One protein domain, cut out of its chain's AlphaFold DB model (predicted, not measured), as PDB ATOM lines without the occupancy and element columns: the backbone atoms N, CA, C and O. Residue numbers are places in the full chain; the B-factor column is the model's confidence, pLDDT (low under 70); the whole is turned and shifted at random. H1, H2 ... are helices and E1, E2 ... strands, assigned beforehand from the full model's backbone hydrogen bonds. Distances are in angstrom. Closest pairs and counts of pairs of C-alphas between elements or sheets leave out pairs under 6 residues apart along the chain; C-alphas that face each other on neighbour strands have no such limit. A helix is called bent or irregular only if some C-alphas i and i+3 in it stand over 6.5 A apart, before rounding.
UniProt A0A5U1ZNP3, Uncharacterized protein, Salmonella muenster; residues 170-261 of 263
ATOM      1  N   ARG A 170       0.831 -33.328   1.274       92.44
ATOM      2  CA  ARG A 170       1.132 -34.264   2.368       92.44
ATOM      3  C   ARG A 170       2.475 -34.966   2.167       92.44
ATOM      4  O   ARG A 170       3.227 -35.121   3.125       92.44
ATOM      5  N   GLU A 171       2.778 -35.406   0.952       93.25
ATOM      6  CA  GLU A 171       4.042 -36.075   0.649       93.25
ATOM      7  C   GLU A 171       5.234 -35.132   0.851       93.25
ATOM      8  O   GLU A 171       6.184 -35.500   1.537       93.25
ATOM      9  N   GLU A 172       5.168 -33.906   0.326       91.69
ATOM     10  CA  GLU A 172       6.181 -32.867   0.536       91.69
ATOM     11  C   GLU A 172       6.344 -32.536   2.019       91.69
ATOM     12  O   GLU A 172       7.466 -32.393   2.509       91.69
ATOM     13  N   TYR A 173       5.236 -32.500   2.758       89.00
ATOM     14  CA  TYR A 173       5.249 -32.305   4.199       89.00
ATOM     15  C   TYR A 173       5.965 -33.447   4.945       89.00
ATOM     16  O   TYR A 173       6.757 -33.192   5.856       89.00
ATOM     17  N   GLU A 174       5.709 -34.706   4.593       91.56
ATOM     18  CA  GLU A 174       6.274 -35.885   5.270       91.56
ATOM     19  C   GLU A 174       7.695 -36.249   4.811       91.56
ATOM     20  O   GLU A 174       8.415 -36.935   5.543       91.56
ATOM     21  N   ARG A 175       8.111 -35.816   3.613       93.12
ATOM     22  CA  ARG A 175       9.382 -36.203   2.980       93.12
ATOM     23  C   ARG A 175      10.614 -35.960   3.873       93.12
ATOM     24  O   ARG A 175      11.400 -36.901   3.993       93.12
ATOM     25  N   PRO A 176      10.792 -34.799   4.540       92.81
ATOM     26  CA  PRO A 176      11.962 -34.562   5.393       92.81
ATOM     27  C   PRO A 176      12.031 -35.511   6.596       92.81
ATOM     28  O   PRO A 176      13.070 -36.118   6.838       92.81
ATOM     29  N   LEU A 177      10.912 -35.731   7.296       93.94
ATOM     30  CA  LEU A 177      10.844 -36.674   8.416       93.94
ATOM     31  C   LEU A 177      11.160 -38.111   7.982       93.94
ATOM     32  O   LEU A 177      11.904 -38.808   8.671       93.94
ATOM     33  N   LYS A 178      10.629 -38.557   6.835       93.88
ATOM     34  CA  LYS A 178      10.945 -39.886   6.287       93.88
ATOM     35  C   LYS A 178      12.438 -40.015   5.988       93.88
ATOM     36  O   LYS A 178      13.053 -40.982   6.427       93.88
ATOM     37  N   ALA A 179      13.025 -39.021   5.317       93.94
ATOM     38  CA  ALA A 179      14.457 -38.996   5.023       93.94
ATOM     39  C   ALA A 179      15.310 -39.020   6.304       93.94
ATOM     40  O   ALA A 179      16.262 -39.796   6.395       93.94
ATOM     41  N   PHE A 180      14.925 -38.243   7.319       95.06
ATOM     42  CA  PHE A 180      15.586 -38.221   8.622       95.06
ATOM     43  C   PHE A 180      15.532 -39.586   9.324       95.06
ATOM     44  O   PHE A 180      16.557 -40.088   9.786       95.06
ATOM     45  N   ILE A 181      14.359 -40.227   9.378       93.19
ATOM     46  CA  ILE A 181      14.206 -41.556   9.990       93.19
ATOM     47  C   ILE A 181      15.070 -42.586   9.254       93.19
ATOM     48  O   ILE A 181      15.777 -43.358   9.902       93.19
ATOM     49  N   SER A 182      15.059 -42.582   7.918       93.88
ATOM     50  CA  SER A 182      15.897 -43.475   7.111       93.88
ATOM     51  C   SER A 182      17.389 -43.267   7.374       93.88
ATOM     52  O   SER A 182      18.126 -44.247   7.491       93.88
ATOM     53  N   LEU A 183      17.831 -42.014   7.524       94.31
ATOM     54  CA  LEU A 183      19.210 -41.694   7.886       94.31
ATOM     55  C   LEU A 183      19.571 -42.274   9.261       94.31
ATOM     56  O   LEU A 183      20.577 -42.970   9.376       94.31
ATOM     57  N   LYS A 184      18.721 -42.085  10.279       93.75
ATOM     58  CA  LYS A 184      18.960 -42.611  11.635       93.75
ATOM     59  C   LYS A 184      18.980 -44.135  11.710       93.75
ATOM     60  O   LYS A 184      19.799 -44.700  12.435       93.75
ATOM     61  N   ILE A 185      18.133 -44.810  10.935       93.62
ATOM     62  CA  ILE A 185      18.177 -46.274  10.810       93.62
ATOM     63  C   ILE A 185      19.528 -46.698  10.225       93.62
ATOM     64  O   ILE A 185      20.195 -47.557  10.800       93.62
ATOM     65  N   LYS A 186      19.973 -46.053   9.141       93.62
ATOM     66  CA  LYS A 186      21.259 -46.356   8.501       93.62
ATOM     67  C   LYS A 186      22.446 -46.118   9.442       93.62
ATOM     68  O   LYS A 186      23.314 -46.978   9.528       93.62
ATOM     69  N   GLU A 187      22.458 -44.996  10.164       92.94
ATOM     70  CA  GLU A 187      23.489 -44.661  11.162       92.94
ATOM     71  C   GLU A 187      23.574 -45.702  12.288       92.94
ATOM     72  O   GLU A 187      24.662 -46.004  12.765       92.94
ATOM     73  N   SER A 188      22.441 -46.288  12.690       89.88
ATOM     74  CA  SER A 188      22.415 -47.325  13.729       89.88
ATOM     75  C   SER A 188      22.933 -48.696  13.277       89.88
ATOM     76  O   SER A 188      23.194 -49.545  14.126       89.88
ATOM     77  N   GLY A 189      23.039 -48.946  11.965       92.69
ATOM     78  CA  GLY A 189      23.375 -50.266  11.418       92.69
ATOM     79  C   GLY A 189      22.308 -51.345  11.659       92.69
ATOM     80  O   GLY A 189      22.586 -52.530  11.487       92.69
ATOM     81  N   LEU A 190      21.093 -50.958  12.061       93.12
ATOM     82  CA  LEU A 190      19.988 -51.870  12.360       93.12
ATOM     83  C   LEU A 190      18.989 -51.954  11.204       93.12
ATOM     84  O   LEU A 190      18.866 -51.043  10.385       93.12
ATOM     85  N   SER A 191      18.196 -53.029  11.186       94.06
ATOM     86  CA  SER A 191      16.978 -53.063  10.373       94.06
ATOM     87  C   SER A 191      15.974 -52.017  10.878       94.06
ATOM     88  O   SER A 191      15.962 -51.679  12.062       94.06
ATOM     89  N   GLU A 192      15.069 -51.529  10.023       92.25
ATOM     90  CA  GLU A 192      14.015 -50.593  10.452       92.25
ATOM     91  C   GLU A 192      13.180 -51.156  11.619       92.25
ATOM     92  O   GLU A 192      12.817 -50.433  12.554       92.25
ATOM     93  N   LYS A 193      12.904 -52.465  11.585       93.44
ATOM     94  CA  LYS A 193      12.153 -53.166  12.628       93.44
ATOM     95  C   LYS A 193      12.908 -53.150  13.957       93.44
ATOM     96  O   LYS A 193      12.308 -52.851  14.990       93.44
ATOM     97  N   ASP A 194      14.208 -53.428  13.930       92.75
ATOM     98  CA  ASP A 194      15.042 -53.443  15.132       92.75
ATOM     99  C   ASP A 194      15.310 -52.039  15.658       92.75
ATOM    100  O   ASP A 194      15.231 -51.827  16.865       92.75
ATOM    101  N   PHE A 195      15.500 -51.056  14.778       93.00
ATOM    102  CA  PHE A 195      15.617 -49.654  15.162       93.00
ATOM    103  C   PHE A 195      14.372 -49.178  15.922       93.00
ATOM    104  O   PHE A 195      14.492 -48.633  17.018       93.00
ATOM    105  N   LYS A 196      13.159 -49.444  15.414       90.69
ATOM    106  CA  LYS A 196      11.903 -49.109  16.120       90.69
ATOM    107  C   LYS A 196      11.716 -49.911  17.409       90.69
ATOM    108  O   LYS A 196      11.126 -49.426  18.377       90.69
ATOM    109  N   LYS A 197      12.198 -51.153  17.456       89.56
ATOM    110  CA  LYS A 197      12.078 -51.994  18.651       89.56
ATOM    111  C   LYS A 197      13.024 -51.529  19.760       89.56
ATOM    112  O   LYS A 197      12.562 -51.327  20.884       89.56
ATOM    113  N   GLN A 198      14.295 -51.326  19.433       88.56
ATOM    114  CA  GLN A 198      15.399 -51.197  20.387       88.56
ATOM    115  C   GLN A 198      15.820 -49.746  20.641       88.56
ATOM    116  O   GLN A 198      16.199 -49.423  21.760       88.56
ATOM    117  N   VAL A 199      15.728 -48.868  19.637       89.94
ATOM    118  CA  VAL A 199      16.299 -47.511  19.696       89.94
ATOM    119  C   VAL A 199      15.207 -46.453  19.730       89.94
ATOM    120  O   VAL A 199      15.087 -45.707  20.696       89.94
ATOM    121  N   CYS A 200      14.373 -46.376  18.698       92.19
ATOM    122  CA  CYS A 200      13.372 -45.328  18.565       92.19
ATOM    123  C   CYS A 200      12.097 -45.682  19.340       92.19
ATOM    124  O   CYS A 200      11.471 -46.717  19.121       92.19
ATOM    125  N   SER A 201      11.690 -44.809  20.259       91.75
ATOM    126  CA  SER A 201      10.362 -44.855  20.878       91.75
ATOM    127  C   SER A 201       9.330 -44.122  20.039       91.75
ATOM    128  O   SER A 201       8.244 -44.646  19.815       91.75
ATOM    129  N   SER A 202       9.666 -42.925  19.569       92.38
ATOM    130  CA  SER A 202       8.835 -42.152  18.651       92.38
ATOM    131  C   SER A 202       9.704 -41.154  17.894       92.38
ATOM    132  O   SER A 202      10.685 -40.642  18.437       92.38
ATOM    133  N   CYS A 203       9.334 -40.869  16.650       93.00
ATOM    134  CA  CYS A 203       9.959 -39.840  15.831       93.00
ATOM    135  C   CYS A 203       8.852 -39.089  15.094       93.00
ATOM    136  O   CYS A 203       8.112 -39.711  14.336       93.00
ATOM    137  N   ASP A 204       8.684 -37.802  15.388       93.56
ATOM    138  CA  ASP A 204       7.629 -36.978  14.788       93.56
ATOM    139  C   ASP A 204       7.984 -35.490  14.877       93.56
ATOM    140  O   ASP A 204       8.928 -35.105  15.573       93.56
ATOM    141  N   TYR A 205       7.219 -34.647  14.196       93.88
ATOM    142  CA  TYR A 205       7.392 -33.206  14.214       93.88
ATOM    143  C   TYR A 205       6.892 -32.557  15.513       93.88
ATOM    144  O   TYR A 205       5.810 -32.863  16.016       93.88
ATOM    145  N   LEU A 206       7.638 -31.564  15.995       90.88
ATOM    146  CA  LEU A 206       7.196 -30.569  16.968       90.88
ATOM    147  C   LEU A 206       6.759 -29.316  16.214       90.88
ATOM    148  O   LEU A 206       7.585 -28.536  15.738       90.88
ATOM    149  N   LYS A 207       5.444 -29.150  16.082       83.44
ATOM    150  CA  LYS A 207       4.838 -28.077  15.284       83.44
ATOM    151  C   LYS A 207       4.425 -26.908  16.168       83.44
ATOM    152  O   LYS A 207       4.786 -25.769  15.894       83.44
ATOM    153  N   ASP A 208       3.741 -27.210  17.265       84.94
ATOM    154  CA  ASP A 208       3.115 -26.205  18.119       84.94
ATOM    155  C   ASP A 208       4.094 -25.616  19.137       84.94
ATOM    156  O   ASP A 208       4.839 -26.343  19.804       84.94
ATOM    157  N   SER A 209       4.039 -24.294  19.315       83.62
ATOM    158  CA  SER A 209       4.848 -23.564  20.302       83.62
ATOM    159  C   SER A 209       4.624 -24.075  21.729       83.62
ATOM    160  O   SER A 209       5.578 -24.222  22.490       83.62
ATOM    161  N   SER A 210       3.389 -24.461  22.059       85.94
ATOM    162  CA  SER A 210       3.016 -25.056  23.349       85.94
ATOM    163  C   SER A 210       3.677 -26.410  23.618       85.94
ATOM    164  O   SER A 210       3.900 -26.775  24.772       85.94
ATOM    165  N   THR A 211       3.991 -27.174  22.568       87.50
ATOM    166  CA  THR A 211       4.691 -28.454  22.707       87.50
ATOM    167  C   THR A 211       6.199 -28.227  22.752       87.50
ATOM    168  O   THR A 211       6.876 -28.861  23.558       87.50
ATOM    169  N   LYS A 212       6.728 -27.292  21.949       90.69
ATOM    170  CA  LYS A 212       8.151 -26.907  21.974       90.69
ATOM    171  C   LYS A 212       8.574 -26.339  23.328       90.69
ATOM    172  O   LYS A 212       9.637 -26.707  23.821       90.69
ATOM    173  N   SER A 213       7.734 -25.520  23.965       88.81
ATOM    174  CA  SER A 213       8.047 -24.910  25.264       88.81
ATOM    175  C   SER A 213       8.314 -25.940  26.362       88.81
ATOM    176  O   SER A 213       9.161 -25.706  27.213       88.81
ATOM    177  N   ARG A 214       7.677 -27.120  26.301       89.00
ATOM    178  CA  ARG A 214       7.915 -28.224  27.249       89.00
ATOM    179  C   ARG A 214       9.314 -28.826  27.139       89.00
ATOM    180  O   ARG A 214       9.798 -29.398  28.110       89.00
ATOM    181  N   TYR A 215       9.923 -28.754  25.958       88.94
ATOM    182  CA  TYR A 215      11.279 -29.249  25.726       88.94
ATOM    183  C   TYR A 215      12.328 -28.159  25.949       88.94
ATOM    184  O   TYR A 215      13.428 -28.459  26.396       88.94
ATOM    185  N   PHE A 216      11.983 -26.899  25.679       90.94
ATOM    186  CA  PHE A 216      12.887 -25.753  25.787       90.94
ATOM    187  C   PHE A 216      12.702 -24.931  27.070       90.94
ATOM    188  O   PHE A 216      13.084 -23.766  27.102       90.94
ATOM    189  N   THR A 217      12.156 -25.519  28.142       87.31
ATOM    190  CA  THR A 217      11.912 -24.829  29.424       87.31
ATOM    191  C   THR A 217      13.156 -24.112  29.958       87.31
ATOM    192  O   THR A 217      13.066 -22.991  30.445       87.31
ATOM    193  N   GLU A 218      14.325 -24.741  29.828       86.88
ATOM    194  CA  GLU A 218      15.615 -24.205  30.289       86.88
ATOM    195  C   GLU A 218      16.383 -23.451  29.186       86.88
ATOM    196  O   GLU A 218      17.486 -22.961  29.414       86.88
ATOM    197  N   ARG A 219      15.822 -23.373  27.970       89.69
ATOM    198  CA  ARG A 219      16.444 -22.787  26.771       89.69
ATOM    199  C   ARG A 219      15.464 -21.877  26.017       89.69
ATOM    200  O   ARG A 219      15.106 -22.174  24.873       89.69
ATOM    201  N   PRO A 220      15.018 -20.767  26.638       89.62
ATOM    202  CA  PRO A 220      14.089 -19.830  26.003       89.62
ATOM    203  C   PRO A 220      14.646 -19.250  24.693       89.62
ATOM    204  O   PRO A 220      13.888 -19.032  23.754       89.62
ATOM    205  N   ASP A 221      15.973 -19.128  24.577       92.50
ATOM    206  CA  ASP A 221      16.671 -18.720  23.352       92.50
ATOM    207  C   ASP A 221      16.337 -19.613  22.143       92.50
ATOM    208  O   ASP A 221      16.159 -19.124  21.025       92.50
ATOM    209  N   LEU A 222      16.217 -20.928  22.357       91.50
ATOM    210  CA  LEU A 222      15.860 -21.883  21.307       91.50
ATOM    211  C   LEU A 222      14.369 -21.827  20.970       91.50
ATOM    212  O   LEU A 222      14.000 -22.016  19.810       91.50
ATOM    213  N   LEU A 223      13.514 -21.562  21.961       90.31
ATOM    214  CA  LEU A 223      12.075 -21.430  21.743       90.31
ATOM    215  C   LEU A 223      11.755 -20.212  20.874       90.31
ATOM    216  O   LEU A 223      10.972 -20.348  19.934       90.31
ATOM    217  N   ASP A 224      12.393 -19.073  21.144       90.44
ATOM    218  CA  ASP A 224      12.222 -17.845  20.362       90.44
ATOM    219  C   ASP A 224      12.755 -18.021  18.939       90.44
ATOM    220  O   ASP A 224      12.064 -17.717  17.963       90.44
ATOM    221  N   LYS A 225      13.959 -18.597  18.801       92.44
ATOM    222  CA  LYS A 225      14.595 -18.819  17.497       92.44
ATOM    223  C   LYS A 225      13.781 -19.746  16.593       92.44
ATOM    224  O   LYS A 225      13.633 -19.463  15.410       92.44
ATOM    225  N   TYR A 226      13.247 -20.839  17.138       91.75
ATOM    226  CA  TYR A 226      12.541 -21.866  16.365       91.75
ATOM    227  C   TYR A 226      11.020 -21.824  16.553       91.75
ATOM    228  O   TYR A 226      10.332 -22.822  16.308       91.75
ATOM    229  N   HIS A 227      10.465 -20.683  16.972       86.44
ATOM    230  CA  HIS A 227       9.045 -20.546  17.307       86.44
ATOM    231  C   HIS A 227       8.128 -21.002  16.161       86.44
ATOM    232  O   HIS A 227       7.256 -21.852  16.355       86.44
ATOM    233  N   ASN A 228       8.390 -20.514  14.945       88.25
ATOM    234  CA  ASN A 228       7.599 -20.811  13.744       88.25
ATOM    235  C   ASN A 228       8.192 -21.933  12.878       88.25
ATOM    236  O   ASN A 228       7.594 -22.317  11.876       88.25
ATOM    237  N   GLU A 229       9.355 -22.470  13.247       90.38
ATOM    238  CA  GLU A 229      10.018 -23.511  12.466       90.38
ATOM    239  C   GLU A 229       9.507 -24.900  12.825       90.38
ATOM    240  O   GLU A 229       9.235 -25.211  13.981       90.38
ATOM    241  N   ARG A 230       9.395 -25.783  11.842       90.75
ATOM    242  CA  ARG A 230       9.111 -27.186  12.118       90.75
ATOM    243  C   ARG A 230      10.396 -27.879  12.574       90.75
ATOM    244  O   ARG A 230      11.441 -27.730  11.951       90.75
ATOM    245  N   LEU A 231      10.299 -28.631  13.666       94.38
ATOM    246  CA  LEU A 231      11.420 -29.375  14.240       94.38
ATOM    247  C   LEU A 231      11.086 -30.863  14.293       94.38
ATOM    248  O   LEU A 231       9.924 -31.225  14.469       94.38
ATOM    249  N   ILE A 232      12.088 -31.728  14.196       95.88
ATOM    250  CA  ILE A 232      11.940 -33.179  14.320       95.88
ATOM    251  C   ILE A 232      12.355 -33.595  15.728       95.88
ATOM    252  O   ILE A 232      13.464 -33.300  16.164       95.88
ATOM    253  N   ARG A 233      11.489 -34.313  16.443       95.06
ATOM    254  CA  ARG A 233      11.795 -34.889  17.756       95.06
ATOM    255  C   ARG A 233      11.992 -36.386  17.643       95.06
ATOM    256  O   ARG A 233      11.042 -37.114  17.351       95.06
ATOM    257  N   LEU A 234      13.172 -36.839  18.039       95.56
ATOM    258  CA  LEU A 234      13.520 -38.241  18.190       95.56
ATOM    259  C   LEU A 234      13.567 -38.613  19.677       95.56
ATOM    260  O   LEU A 234      14.380 -38.098  20.437       95.56
ATOM    261  N   SER A 235      12.696 -39.526  20.100       94.00
ATOM    262  CA  SER A 235      12.724 -40.101  21.450       94.00
ATOM    263  C   SER A 235      13.431 -41.450  21.422       94.00
ATOM    264  O   SER A 235      12.991 -42.363  20.719       94.00
ATOM    265  N   ILE A 236      14.489 -41.593  22.213       92.94
ATOM    266  CA  ILE A 236      15.391 -42.746  22.220       92.94
ATOM    267  C   ILE A 236      15.193 -43.560  23.505       92.94
ATOM    268  O   ILE A 236      15.136 -43.013  24.614       92.94
ATOM    269  N   LYS A 237      15.072 -44.878  23.348       93.00
ATOM    270  CA  LYS A 237      14.887 -45.856  24.423       93.00
ATOM    271  C   LYS A 237      16.198 -46.158  25.149       93.00
ATOM    272  O   LYS A 237      17.270 -46.173  24.553       93.00
ATOM    273  N   GLY A 238      16.093 -46.423  26.446       84.50
ATOM    274  CA  GLY A 238      17.110 -47.112  27.227       84.50
ATOM    275  C   GLY A 238      16.985 -48.634  27.107       84.50
ATOM    276  O   GLY A 238      16.069 -49.160  26.476       84.50
ATOM    277  N   THR A 239      17.893 -49.353  27.766       82.19
ATOM    278  CA  THR A 239      17.903 -50.827  27.821       82.19
ATOM    279  C   THR A 239      16.671 -51.420  28.513       82.19
ATOM    280  O   THR A 239      16.345 -52.580  28.295       82.19
ATOM    281  N   ASP A 240      15.962 -50.621  29.311       83.25
ATOM    282  CA  ASP A 240      14.700 -50.953  29.978       83.25
ATOM    283  C   ASP A 240      13.456 -50.689  29.104       83.25
ATOM    284  O   ASP A 240      12.324 -50.853  29.559       83.25
ATOM    285  N   GLY A 241      13.649 -50.249  27.855       80.88
ATOM    286  CA  GLY A 241      12.580 -49.922  26.912       80.88
ATOM    287  C   GLY A 241      11.889 -48.577  27.161       80.88
ATOM    288  O   GLY A 241      11.043 -48.181  26.353       80.88
ATOM    289  N   LYS A 242      12.245 -47.843  28.227       87.75
ATOM    290  CA  LYS A 242      11.698 -46.512  28.533       87.75
ATOM    291  C   LYS A 242      12.469 -45.420  27.795       87.75
ATOM    292  O   LYS A 242      13.636 -45.588  27.456       87.75
ATOM    293  N   VAL A 243      11.828 -44.276  27.539       89.81
ATOM    294  CA  VAL A 243      12.496 -43.121  26.909       89.81
ATOM    295  C   VAL A 243      13.560 -42.571  27.857       89.81
ATOM    296  O   VAL A 243      13.223 -42.086  28.934       89.81
ATOM    297  N   ARG A 244      14.825 -42.621  27.437       92.12
ATOM    298  CA  ARG A 244      15.984 -42.167  28.220       92.12
ATOM    299  C   ARG A 244      16.579 -40.867  27.690       92.12
ATOM    300  O   ARG A 244      17.130 -40.093  28.465       92.12
ATOM    301  N   LYS A 245      16.464 -40.620  26.386       93.44
ATOM    302  CA  LYS A 245      16.973 -39.412  25.732       93.44
ATOM    303  C   LYS A 245      15.942 -38.895  24.740       93.44
ATOM    304  O   LYS A 245      15.273 -39.682  24.073       93.44
ATOM    305  N   VAL A 246      15.808 -37.582  24.650       94.00
ATOM    306  CA  VAL A 246      15.081 -36.907  23.578       94.00
ATOM    307  C   VAL A 246      16.059 -36.000  22.859       94.00
ATOM    308  O   VAL A 246      16.789 -35.249  23.494       94.00
ATOM    309  N   GLU A 247      16.064 -36.077  21.541       95.44
ATOM    310  CA  GLU A 247      16.845 -35.217  20.666       95.44
ATOM    311  C   GLU A 247      15.892 -34.428  19.770       95.44
ATOM    312  O   GLU A 247      14.875 -34.956  19.305       95.44
ATOM    313  N   ILE A 248      16.216 -33.162  19.537       95.69
ATOM    314  CA  ILE A 248      15.461 -32.272  18.666       95.69
ATOM    315  C   ILE A 248      16.385 -31.776  17.564       95.69
ATOM    316  O   ILE A 248      17.496 -31.310  17.822       95.69
ATOM    317  N   TYR A 249      15.886 -31.873  16.340       95.94
ATOM    318  CA  TYR A 249      16.589 -31.564  15.110       95.94
ATOM    319  C   TYR A 249      15.818 -30.534  14.285       95.94
ATOM    320  O   TYR A 249      14.591 -30.446  14.376       95.94
ATOM    321  N   THR A 250      16.520 -29.788  13.438       93.50
ATOM    322  CA  THR A 250      15.889 -29.045  12.337       93.50
ATOM    323  C   THR A 250      15.339 -30.008  11.280       93.50
ATOM    324  O   THR A 250      15.734 -31.174  11.215       93.50
ATOM    325  N   ASP A 251      14.485 -29.514  10.383       89.38
ATOM    326  CA  ASP A 251      14.002 -30.280   9.221       89.38
ATOM    327  C   ASP A 251      15.126 -30.779   8.291       89.38
ATOM    328  O   ASP A 251      14.954 -31.771   7.585       89.38
ATOM    329  N   SER A 252      16.285 -30.113   8.302       89.25
ATOM    330  CA  SER A 252      17.486 -30.528   7.566       89.25
ATOM    331  C   SER A 252      18.314 -31.600   8.288       89.25
ATOM    332  O   SER A 252      19.331 -32.034   7.757       89.25
ATOM    333  N   GLY A 253      17.907 -32.020   9.491       90.25
ATOM    334  CA  GLY A 253      18.581 -33.058  10.272       90.25
ATOM    335  C   GLY A 253      19.725 -32.566  11.164       90.25
ATOM    336  O   GLY A 253      20.483 -33.393  11.664       90.25
ATOM    337  N   ASN A 254      19.851 -31.257  11.410       93.44
ATOM    338  CA  ASN A 254      20.874 -30.719  12.314       93.44
ATOM    339  C   ASN A 254      20.392 -30.798  13.765       93.44
ATOM    340  O   ASN A 254      19.297 -30.325  14.067       93.44
ATOM    341  N   LEU A 255      21.196 -31.374  14.663       95.19
ATOM    342  CA  LEU A 255      20.874 -31.457  16.091       95.19
ATOM    343  C   LEU A 255      20.918 -30.058  16.717       95.19
ATOM    344  O   LEU A 255      21.910 -29.347  16.565       95.19
ATOM    345  N   ILE A 256      19.862 -29.680  17.438       94.44
ATOM    346  CA  ILE A 256      19.768 -28.370  18.106       94.44
ATOM    347  C   ILE A 256      19.621 -28.472  19.622       94.44
ATOM    348  O   ILE A 256      19.973 -27.534  20.333       94.44
ATOM    349  N   PHE A 257      19.095 -29.588  20.122       93.31
ATOM    350  CA  PHE A 257      18.875 -29.789  21.546       93.31
ATOM    351  C   PHE A 257      18.816 -31.274  21.881       93.31
ATOM    352  O   PHE A 257      18.265 -32.074  21.123       93.31
ATOM    353  N   GLU A 258      19.333 -31.632  23.048       93.94
ATOM    354  CA  GLU A 258      19.182 -32.958  23.620       93.94
ATOM    355  C   GLU A 258      18.865 -32.862  25.109       93.94
ATOM    356  O   GLU A 258      19.369 -31.994  25.818       93.94
ATOM    357  N   GLN A 259      18.017 -33.770  25.580       91.19
ATOM    358  CA  GLN A 259      17.629 -33.869  26.976       91.19
ATOM    359  C   GLN A 259      17.660 -35.327  27.412       91.19
ATOM    360  O   GLN A 259      17.040 -36.198  26.795       91.19
ATOM    361  N   TYR A 260      18.353 -35.588  28.514       89.19
ATOM    362  CA  TYR A 260      18.347 -36.886  29.170       89.19
ATOM    363  C   TYR A 260      17.242 -36.916  30.221       89.19
ATOM    364  O   TYR A 260      17.128 -36.006  31.037       89.19
ATOM    365  N   LYS A 261      16.426 -37.973  30.217       81.25
ATOM    366  CA  LYS A 261      15.506 -38.234  31.321       81.25
ATOM    367  C   LYS A 261      16.295 -38.875  32.457       81.25
ATOM    368  O   LYS A 261      16.788 -39.997  32.318       81.25
TER     369      LYS A 261
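What this domain is: This is residues 170 to 261 of the 263 residues of an uncharacterized protein of Salmonella muenster (UniProt A0A5U1ZNP3). A twisted sheet of four strands has the long helix H1 slanting over one face, in two layers; H2 sits by the beginning of E1 on that same face, and the short pair H3 and H4 lies beyond the end of E1. The printed part has 92 residues, with H1 H2 E1 H3 H4 E2 E3 E4 along the chain; the sheet order is E1 E2 E3 E4, antiparallel throughout, and the class is mixed. It is compact, with a radius of gyration of the C-alphas of 13.3 A, and only just flat, spanning 37 by 33 by 18 A.

How they stand to each other: Start at E2, residues 231 to 237, E3, residues 243 to 250, and E4, residues 255 to 260: a meander, each strand the antiparallel neighbour of the one before, in two hairpins. Look for N 234 and O 247 at 2.8 A, and N 248 and O 257 at 2.8 A. Beside E2, edge strand E1, residues 200 to 206, has N 233 and O 204 at 2.8 A. H1, residues 170 to 188, is on the sheet at a height of 9.7 A; its closest C-alphas to E1 are Leu 177 and Asp 204, 7.1 A. H2, residues 192 to 199, only just touches H1, only at the corner, with 3 pairs of C-alphas within 8 A, the closest Ile 185 and Glu 192 at 6.0 A. H3, residues 209 to 215, only grazes the sheet with residues 212 to 215; it touches H4, residues 220 to 225, in a helical hairpin, closest C-alphas Ser 213 and Leu 223 at 6.4 A. O i to N i+4 pairs are all within hydrogen-bond range in H2 and H4, 13 of 15 in H1 and 1 of 3 in H3, where 3 of 4 O i to N i+3 pairs are.

Where its parts are: Find C-alpha 170 at (1.132, -34.264, 2.368); H1 runs 27.4 A from there, irregular where C-alphas 173 and 176 are 7.2 A apart. E3 spans 20.5 A, E2 19.7 A and E1 16.1 A; E4 ends at C-alpha 260, (18.347, -36.886, 29.170).

The domain as a whole: The C-alphas farthest apart, Ser 191 and Asp 224, are 36.9 A apart. The printed part has no cut, its links are tight, and no printed residue is under 70 in pLDDT.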